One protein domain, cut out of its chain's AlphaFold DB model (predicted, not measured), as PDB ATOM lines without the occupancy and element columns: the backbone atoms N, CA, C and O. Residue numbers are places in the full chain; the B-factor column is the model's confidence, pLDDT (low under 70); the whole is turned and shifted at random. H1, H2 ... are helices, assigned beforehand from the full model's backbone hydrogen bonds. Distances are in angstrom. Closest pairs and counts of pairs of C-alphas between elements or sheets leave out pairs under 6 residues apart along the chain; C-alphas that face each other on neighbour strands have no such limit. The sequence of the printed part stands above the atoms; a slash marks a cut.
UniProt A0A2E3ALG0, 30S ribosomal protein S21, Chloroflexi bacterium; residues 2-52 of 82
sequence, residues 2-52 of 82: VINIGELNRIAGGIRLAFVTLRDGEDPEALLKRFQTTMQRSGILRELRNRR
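Overview. This is residues 2 to 52 of the 82 residues of the protein "30S ribosomal protein S21" of Chloroflexi bacterium (UniProt A0A2E3ALG0). The chain is laid out as a flat, open S: H2 and H3 follow each other end to end along one side, the unnamed residues 15 to 23 run beside H2 through the middle, and the short H1 lies on the far side of that strip. Two stretches stick out free of the rest: residues 24 to 29, of which 28 and 29 belong to H2, and residues 2 to 7, of which 5 to 7 belong to H1. The printed part has 51 residues with three named helices, in the order H1, H2, H3, and no named strand; the class is all helix. The whole is loose, with a radius of gyration of the C-alphas of 12.8 A, and spans 39 by 23 by 11 A.

Arrangement. H2, residues 28 to 42, and H3, residues 44 to 51, are close but not clearly touching; their closest C-alphas, those of Met 39 and Leu 45, are 7.8 A apart. Their lines stand at a steep tilt of 38 degrees, and they run the same way. H1, residues 5 to 8, is apart from both H2 and H3. In H2 and H3 every O i to N i+4 pair is within hydrogen-bond range; H1 is too short for such a pair, and its one O i to N i+3 pair is not within range.

Along the chain. H2 is 21.1 A long from C-alpha 28 at (48.391, -5.687, 27.382) to C-alpha 42. H3 measures 10.5 A and ends with C-alpha 51 at (47.736, -31.567, 7.895). H1 measures 5.6 A, and its C-alpha 5 is at (50.995, -26.508, 32.498).

Size, cuts and confidence. The two C-alphas farthest apart, those of Gly 25 and Arg 52, are 39.4 A apart. The link from H1 to H2 is long, with 19 residues, 9 to 27; the link from H2 to H3 is tight, with one residue. The printed part has no cut. Its mean pLDDT is 73.1, and residues 2 to 18 are under 70.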
ATOM      1  N   VAL A   2      47.981 -23.093  41.414       32.12
ATOM      2  CA  VAL A   2      48.730 -22.848  40.168       32.12
ATOM      3  C   VAL A   2      48.888 -24.187  39.461       32.12
ATOM      4  O   VAL A   2      49.774 -24.966  39.800       32.12
ATOM      5  N   ILE A   3      47.987 -24.497  38.530       36.41
ATOM      6  CA  ILE A   3      48.087 -25.737  37.756       36.41
ATOM      7  C   ILE A   3      49.308 -25.611  36.839       36.41
ATOM      8  O   ILE A   3      49.361 -24.765  35.945       36.41
ATOM      9  N   ASN A   4      50.322 -26.435  37.103       40.66
ATOM     10  CA  ASN A   4      51.546 -26.487  36.323       40.66
ATOM     11  C   ASN A   4      51.228 -27.071  34.934       40.66
ATOM     12  O   ASN A   4      50.878 -28.240  34.787       40.66
ATOM     13  N   ILE A   5      51.351 -26.232  33.904       46.56
ATOM     14  CA  ILE A   5      50.995 -26.508  32.498       46.56
ATOM     15  C   ILE A   5      51.777 -27.710  31.917       46.56
ATOM     16  O   ILE A   5      51.417 -28.242  30.867       46.56
ATOM     17  N   GLY A   6      52.814 -28.200  32.609       44.59
ATOM     18  CA  GLY A   6      53.497 -29.452  32.280       44.59
ATOM     19  C   GLY A   6      52.589 -30.692  32.299       44.59
ATOM     20  O   GLY A   6      52.774 -31.575  31.463       44.59
ATOM     21  N   GLU A   7      51.581 -30.754  33.176       41.47
ATOM     22  CA  GLU A   7      50.731 -31.948  33.326       41.47
ATOM     23  C   GLU A   7      49.566 -32.026  32.334       41.47
ATOM     24  O   GLU A   7      49.264 -33.110  31.830       41.47
ATOM     25  N   LEU A   8      48.976 -30.889  31.954       43.94
ATOM     26  CA  LEU A   8      47.863 -30.841  30.993       43.94
ATOM     27  C   LEU A   8      48.284 -31.195  29.553       43.94
ATOM     28  O   LEU A   8      47.443 -31.494  28.709       43.94
ATOM     29  N   ASN A   9      49.591 -31.228  29.273       47.62
ATOM     30  CA  ASN A   9      50.143 -31.612  27.971       47.62
ATOM     31  C   ASN A   9      50.039 -33.118  27.660       47.62
ATOM     32  O   ASN A   9      50.282 -33.500  26.514       47.62
ATOM     33  N   ARG A  10      49.702 -33.975  28.640       47.28
ATOM     34  CA  ARG A  10      49.618 -35.436  28.447       47.28
ATOM     35  C   ARG A  10      48.240 -35.955  28.013       47.28
ATOM     36  O   ARG A  10      48.183 -37.068  27.507       47.28
ATOM     37  N   ILE A  11      47.153 -35.193  28.188       43.09
ATOM     38  CA  ILE A  11      45.799 -35.788  28.239       43.09
ATOM     39  C   ILE A  11      44.966 -35.623  26.950       43.09
ATOM     40  O   ILE A  11      44.125 -36.469  26.671       43.09
ATOM     41  N   ALA A  12      45.193 -34.615  26.103       37.59
ATOM     42  CA  ALA A  12      44.286 -34.352  24.975       37.59
ATOM     43  C   ALA A  12      44.942 -34.580  23.602       37.59
ATOM     44  O   ALA A  12      45.534 -33.678  23.003       37.59
ATOM     45  N   GLY A  13      44.800 -35.795  23.068       42.97
ATOM     46  CA  GLY A  13      45.024 -36.072  21.652       42.97
ATOM     47  C   GLY A  13      43.984 -35.343  20.798       42.97
ATOM     48  O   GLY A  13      42.868 -35.818  20.648       42.97
ATOM     49  N   GLY A  14      44.329 -34.180  20.240       44.66
ATOM     50  CA  GLY A  14      43.419 -33.481  19.330       44.66
ATOM     51  C   GLY A  14      43.867 -32.086  18.936       44.66
ATOM     52  O   GLY A  14      44.320 -31.886  17.814       44.66
ATOM     53  N   ILE A  15      43.751 -31.108  19.832       46.94
ATOM     54  CA  ILE A  15      44.081 -29.709  19.537       46.94
ATOM     55  C   ILE A  15      44.647 -29.071  20.808       46.94
ATOM     56  O   ILE A  15      43.928 -28.816  21.768       46.94
ATOM     57  N   ARG A  16      45.957 -28.802  20.809       52.84
ATOM     58  CA  ARG A  16      46.622 -27.996  21.841       52.84
ATOM     59  C   ARG A  16      46.192 -26.538  21.678       52.84
ATOM     60  O   ARG A  16      46.846 -25.785  20.955       52.84
ATOM     61  N   LEU A  17      45.090 -26.141  22.308       56.75
ATOM     62  CA  LEU A  17      44.735 -24.730  22.447       56.75
ATOM     63  C   LEU A  17      45.757 -24.080  23.385       56.75
ATOM     64  O   LEU A  17      45.743 -24.291  24.593       56.75
ATOM     65  N   ALA A  18      46.700 -23.336  22.811       69.69
ATOM     66  CA  ALA A  18      47.596 -22.485  23.578       69.69
ATOM     67  C   ALA A  18      46.806 -21.244  24.002       69.69
ATOM     68  O   ALA A  18      46.584 -20.357  23.184       69.69
ATOM     69  N   PHE A  19      46.366 -21.198  25.256       74.06
ATOM     70  CA  PHE A  19      45.709 -20.029  25.836       74.06
ATOM     71  C   PHE A  19      46.579 -19.423  26.941       74.06
ATOM     72  O   PHE A  19      47.418 -20.103  27.535       74.06
ATOM     73  N   VAL A  20      46.404 -18.127  27.189       84.31
ATOM     74  CA  VAL A  20      47.046 -17.404  28.292       84.31
ATOM     75  C   VAL A  20      45.979 -16.636  29.060       84.31
ATOM     76  O   VAL A  20      45.018 -16.155  28.467       84.31
ATOM     77  N   THR A  21      46.151 -16.526  30.372       88.38
ATOM     78  CA  THR A  21      45.319 -15.676  31.225       88.38
ATOM     79  C   THR A  21      46.058 -14.378  31.539       88.38
ATOM     80  O   THR A  21      47.294 -14.377  31.670       88.38
ATOM     81  N   LEU A  22      45.294 -13.287  31.650       88.88
ATOM     82  CA  LEU A  22      45.791 -11.997  32.125       88.88
ATOM     83  C   LEU A  22      46.308 -12.145  33.562       88.88
ATOM     84  O   LEU A  22      45.730 -12.891  34.356       88.88
ATOM     85  N   ARG A  23      47.422 -11.482  33.868       90.62
ATOM     86  CA  ARG A  23      47.966 -11.374  35.227       90.62
ATOM     87  C   ARG A  23      47.674  -9.992  35.803       90.62
ATOM     88  O   ARG A  23      47.550  -9.024  35.056       90.62
ATOM     89  N   ASP A  24      47.618  -9.902  37.126       89.44
ATOM     90  CA  ASP A  24      47.397  -8.629  37.813       89.44
ATOM     91  C   ASP A  24      48.513  -7.630  37.483       89.44
ATOM     92  O   ASP A  24      49.699  -7.961  37.554       89.44
ATOM     93  N   GLY A  25      48.122  -6.417  37.084       90.81
ATOM     94  CA  GLY A  25      49.049  -5.346  36.701       90.81
ATOM     95  C   GLY A  25      49.852  -5.612  35.422       90.81
ATOM     96  O   GLY A  25      50.829  -4.912  35.166       90.81
ATOM     97  N   GLU A  26      49.491  -6.625  34.630       90.38
ATOM     98  CA  GLU A  26      50.178  -6.924  33.376       90.38
ATOM     99  C   GLU A  26      49.779  -5.953  32.265       90.38
ATOM    100  O   GLU A  26      48.599  -5.761  31.971       90.38
ATOM    101  N   ASP A  27      50.794  -5.403  31.600       93.50
ATOM    102  CA  ASP A  27      50.608  -4.616  30.390       93.50
ATOM    103  C   ASP A  27      49.998  -5.474  29.250       93.50
ATOM    104  O   ASP A  27      50.451  -6.606  29.016       93.50
ATOM    105  N   PRO A  28      49.004  -4.965  28.499       90.94
ATOM    106  CA  PRO A  28      48.391  -5.687  27.382       90.94
ATOM    107  C   PRO A  28      49.384  -6.218  26.331       90.94
ATOM    108  O   PRO A  28      49.198  -7.318  25.796       90.94
ATOM    109  N   GLU A  29      50.466  -5.494  26.038       93.38
ATOM    110  CA  GLU A  29      51.505  -5.941  25.105       93.38
ATOM    111  C   GLU A  29      52.290  -7.134  25.658       93.38
ATOM    112  O   GLU A  29      52.636  -8.069  24.922       93.38
ATOM    113  N   ALA A  30      52.547  -7.146  26.970       91.00
ATOM    114  CA  ALA A  30      53.224  -8.252  27.635       91.00
ATOM    115  C   ALA A  30      52.387  -9.539  27.554       91.00
ATOM    116  O   ALA A  30      52.922 -10.604  27.209       91.00
ATOM    117  N   LEU A  31      51.069  -9.435  27.760       90.06
ATOM    118  CA  LEU A  31      50.135 -10.544  27.568       90.06
ATOM    119  C   LEU A  31      50.200 -11.083  26.130       90.06
ATOM    120  O   LEU A  31      50.351 -12.295  25.924       90.06
ATOM    121  N   LEU A  32      50.151 -10.195  25.130       91.50
ATOM    122  CA  LEU A  32      50.211 -10.575  23.716       91.50
ATOM    123  C   LEU A  32      51.527 -11.291  23.377       91.50
ATOM    124  O   LEU A  32      51.524 -12.325  22.704       91.50
ATOM    125  N   LYS A  33      52.658 -10.803  23.892       91.88
ATOM    126  CA  LYS A  33      53.970 -11.431  23.693       91.88
ATOM    127  C   LYS A  33      54.032 -12.836  24.297       91.88
ATOM    128  O   LYS A  33      54.581 -13.757  23.673       91.88
ATOM    129  N   ARG A  34      53.445 -13.043  25.484       89.81
ATOM    130  CA  ARG A  34      53.336 -14.378  26.101       89.81
ATOM    131  C   ARG A  34      52.448 -15.301  25.278       89.81
ATOM    132  O   ARG A  34      52.836 -16.449  25.043       89.81
ATOM    133  N   PHE A  35      51.308 -14.809  24.798       85.94
ATOM    134  CA  PHE A  35      50.427 -15.571  23.917       85.94
ATOM    135  C   PHE A  35      51.160 -16.018  22.649       85.94
ATOM    136  O   PHE A  35      51.221 -17.214  22.361       85.94
ATOM    137  N   GLN A  36      51.803 -15.086  21.939       89.31
ATOM    138  CA  GLN A  36      52.566 -15.376  20.724       89.31
ATOM    139  C   GLN A  36      53.668 -16.410  20.980       89.31
ATOM    140  O   GLN A  36      53.802 -17.376  20.229       89.31
ATOM    141  N   THR A  37      54.419 -16.255  22.073       87.56
ATOM    142  CA  THR A  37      55.470 -17.206  22.462       87.56
ATOM    143  C   THR A  37      54.891 -18.597  22.734       87.56
ATOM    144  O   THR A  37      55.446 -19.601  22.285       87.56
ATOM    145  N   THR A  38      53.759 -18.674  23.434       83.00
ATOM    146  CA  THR A  38      53.079 -19.938  23.754       83.00
ATOM    147  C   THR A  38      52.551 -20.613  22.484       83.00
ATOM    148  O   THR A  38      52.784 -21.804  22.283       83.00
ATOM    149  N   MET A  39      51.946 -19.849  21.570       81.88
ATOM    150  CA  MET A  39      51.496 -20.308  20.250       81.88
ATOM    151  C   MET A  39      52.643 -20.822  19.371       81.88
ATOM    152  O   MET A  39      52.510 -21.834  18.681       81.88
ATOM    153  N   GLN A  40      53.794 -20.147  19.392       82.12
ATOM    154  CA  GLN A  40      54.977 -20.590  18.653       82.12
ATOM    155  C   GLN A  40      55.554 -21.885  19.240       82.12
ATOM    156  O   GLN A  40      55.903 -22.798  18.486       82.12
ATOM    157  N   ARG A  41      55.617 -21.991  20.573       80.81
ATOM    158  CA  ARG A  41      56.122 -23.178  21.284       80.81
ATOM    159  C   ARG A  41      55.206 -24.392  21.137       80.81
ATOM    160  O   ARG A  41      55.714 -25.501  21.004       80.81
ATOM    161  N   SER A  42      53.886 -24.197  21.109       80.62
ATOM    162  CA  SER A  42      52.919 -25.294  20.954       80.62
ATOM    163  C   SER A  42      53.021 -25.991  19.594       80.62
ATOM    164  O   SER A  42      52.633 -27.150  19.453       80.62
ATOM    165  N   GLY A  43      53.532 -25.289  18.574       81.25
ATOM    166  CA  GLY A  43      53.702 -25.822  17.226       81.25
ATOM    167  C   GLY A  43      52.391 -26.061  16.467       81.25
ATOM    168  O   GLY A  43      52.445 -26.586  15.351       81.25
ATOM    169  N   ILE A  44      51.240 -25.648  17.016       82.31
ATOM    170  CA  ILE A  44      49.905 -25.934  16.467       82.31
ATOM    171  C   ILE A  44      49.743 -25.427  15.029       82.31
ATOM    172  O   ILE A  44      49.285 -26.157  14.154       82.31
ATOM    173  N   LEU A  45      50.236 -24.223  14.722       83.12
ATOM    174  CA  LEU A  45      50.159 -23.656  13.369       83.12
ATOM    175  C   LEU A  45      50.982 -24.460  12.352       83.12
ATOM    176  O   LEU A  45      50.598 -24.602  11.190       83.12
ATOM    177  N   ARG A  46      52.130 -25.004  12.775       83.50
ATOM    178  CA  ARG A  46      52.972 -25.858  11.927       83.50
ATOM    179  C   ARG A  46      52.298 -27.202  11.685       83.50
ATOM    180  O   ARG A  46      52.395 -27.735  10.583       83.50
ATOM    181  N   GLU A  47      51.654 -27.749  12.704       83.44
ATOM    182  CA  GLU A  47      50.905 -28.995  12.627       83.44
ATOM    183  C   GLU A  47      49.703 -28.874  11.687       83.44
ATOM    184  O   GLU A  47      49.629 -29.632  10.722       83.44
ATOM    185  N   LEU A  48      48.854 -27.860  11.876       85.88
ATOM    186  CA  LEU A  48      47.723 -27.565  10.992       85.88
ATOM    187  C   LEU A  48      48.178 -27.370   9.541       85.88
ATOM    188  O   LEU A  48      47.617 -27.964   8.625       85.88
ATOM    189  N   ARG A  49      49.274 -26.630   9.318       88.81
ATOM    190  CA  ARG A  49      49.866 -26.475   7.979       88.81
ATOM    191  C   ARG A  49      50.292 -27.811   7.365       88.81
ATOM    192  O   ARG A  49      50.148 -27.993   6.161       88.81
ATOM    193  N   ASN A  50      50.853 -28.725   8.157       86.19
ATOM    194  CA  ASN A  50      51.279 -30.035   7.658       86.19
ATOM    195  C   ASN A  50      50.095 -30.963   7.364       86.19
ATOM    196  O   ASN A  50      50.230 -31.798   6.479       86.19
ATOM    197  N   ARG A  51      48.976 -30.800   8.081       88.12
ATOM    198  CA  ARG A  51      47.736 -31.567   7.895       88.12
ATOM    199  C   ARG A  51      46.803 -30.984   6.822       88.12
ATOM    200  O   ARG A  51      45.834 -31.640   6.469       88.12
ATOM    201  N   ARG A  52      47.086 -29.781   6.296       90.75
ATOM    202  CA  ARG A  52      46.243 -29.071   5.309       90.75
ATOM    203  C   ARG A  52      45.937 -29.896   4.055       90.75
ATOM    204  O   ARG A  52      44.868 -29.739   3.483       90.75
TER     205      ARG A  52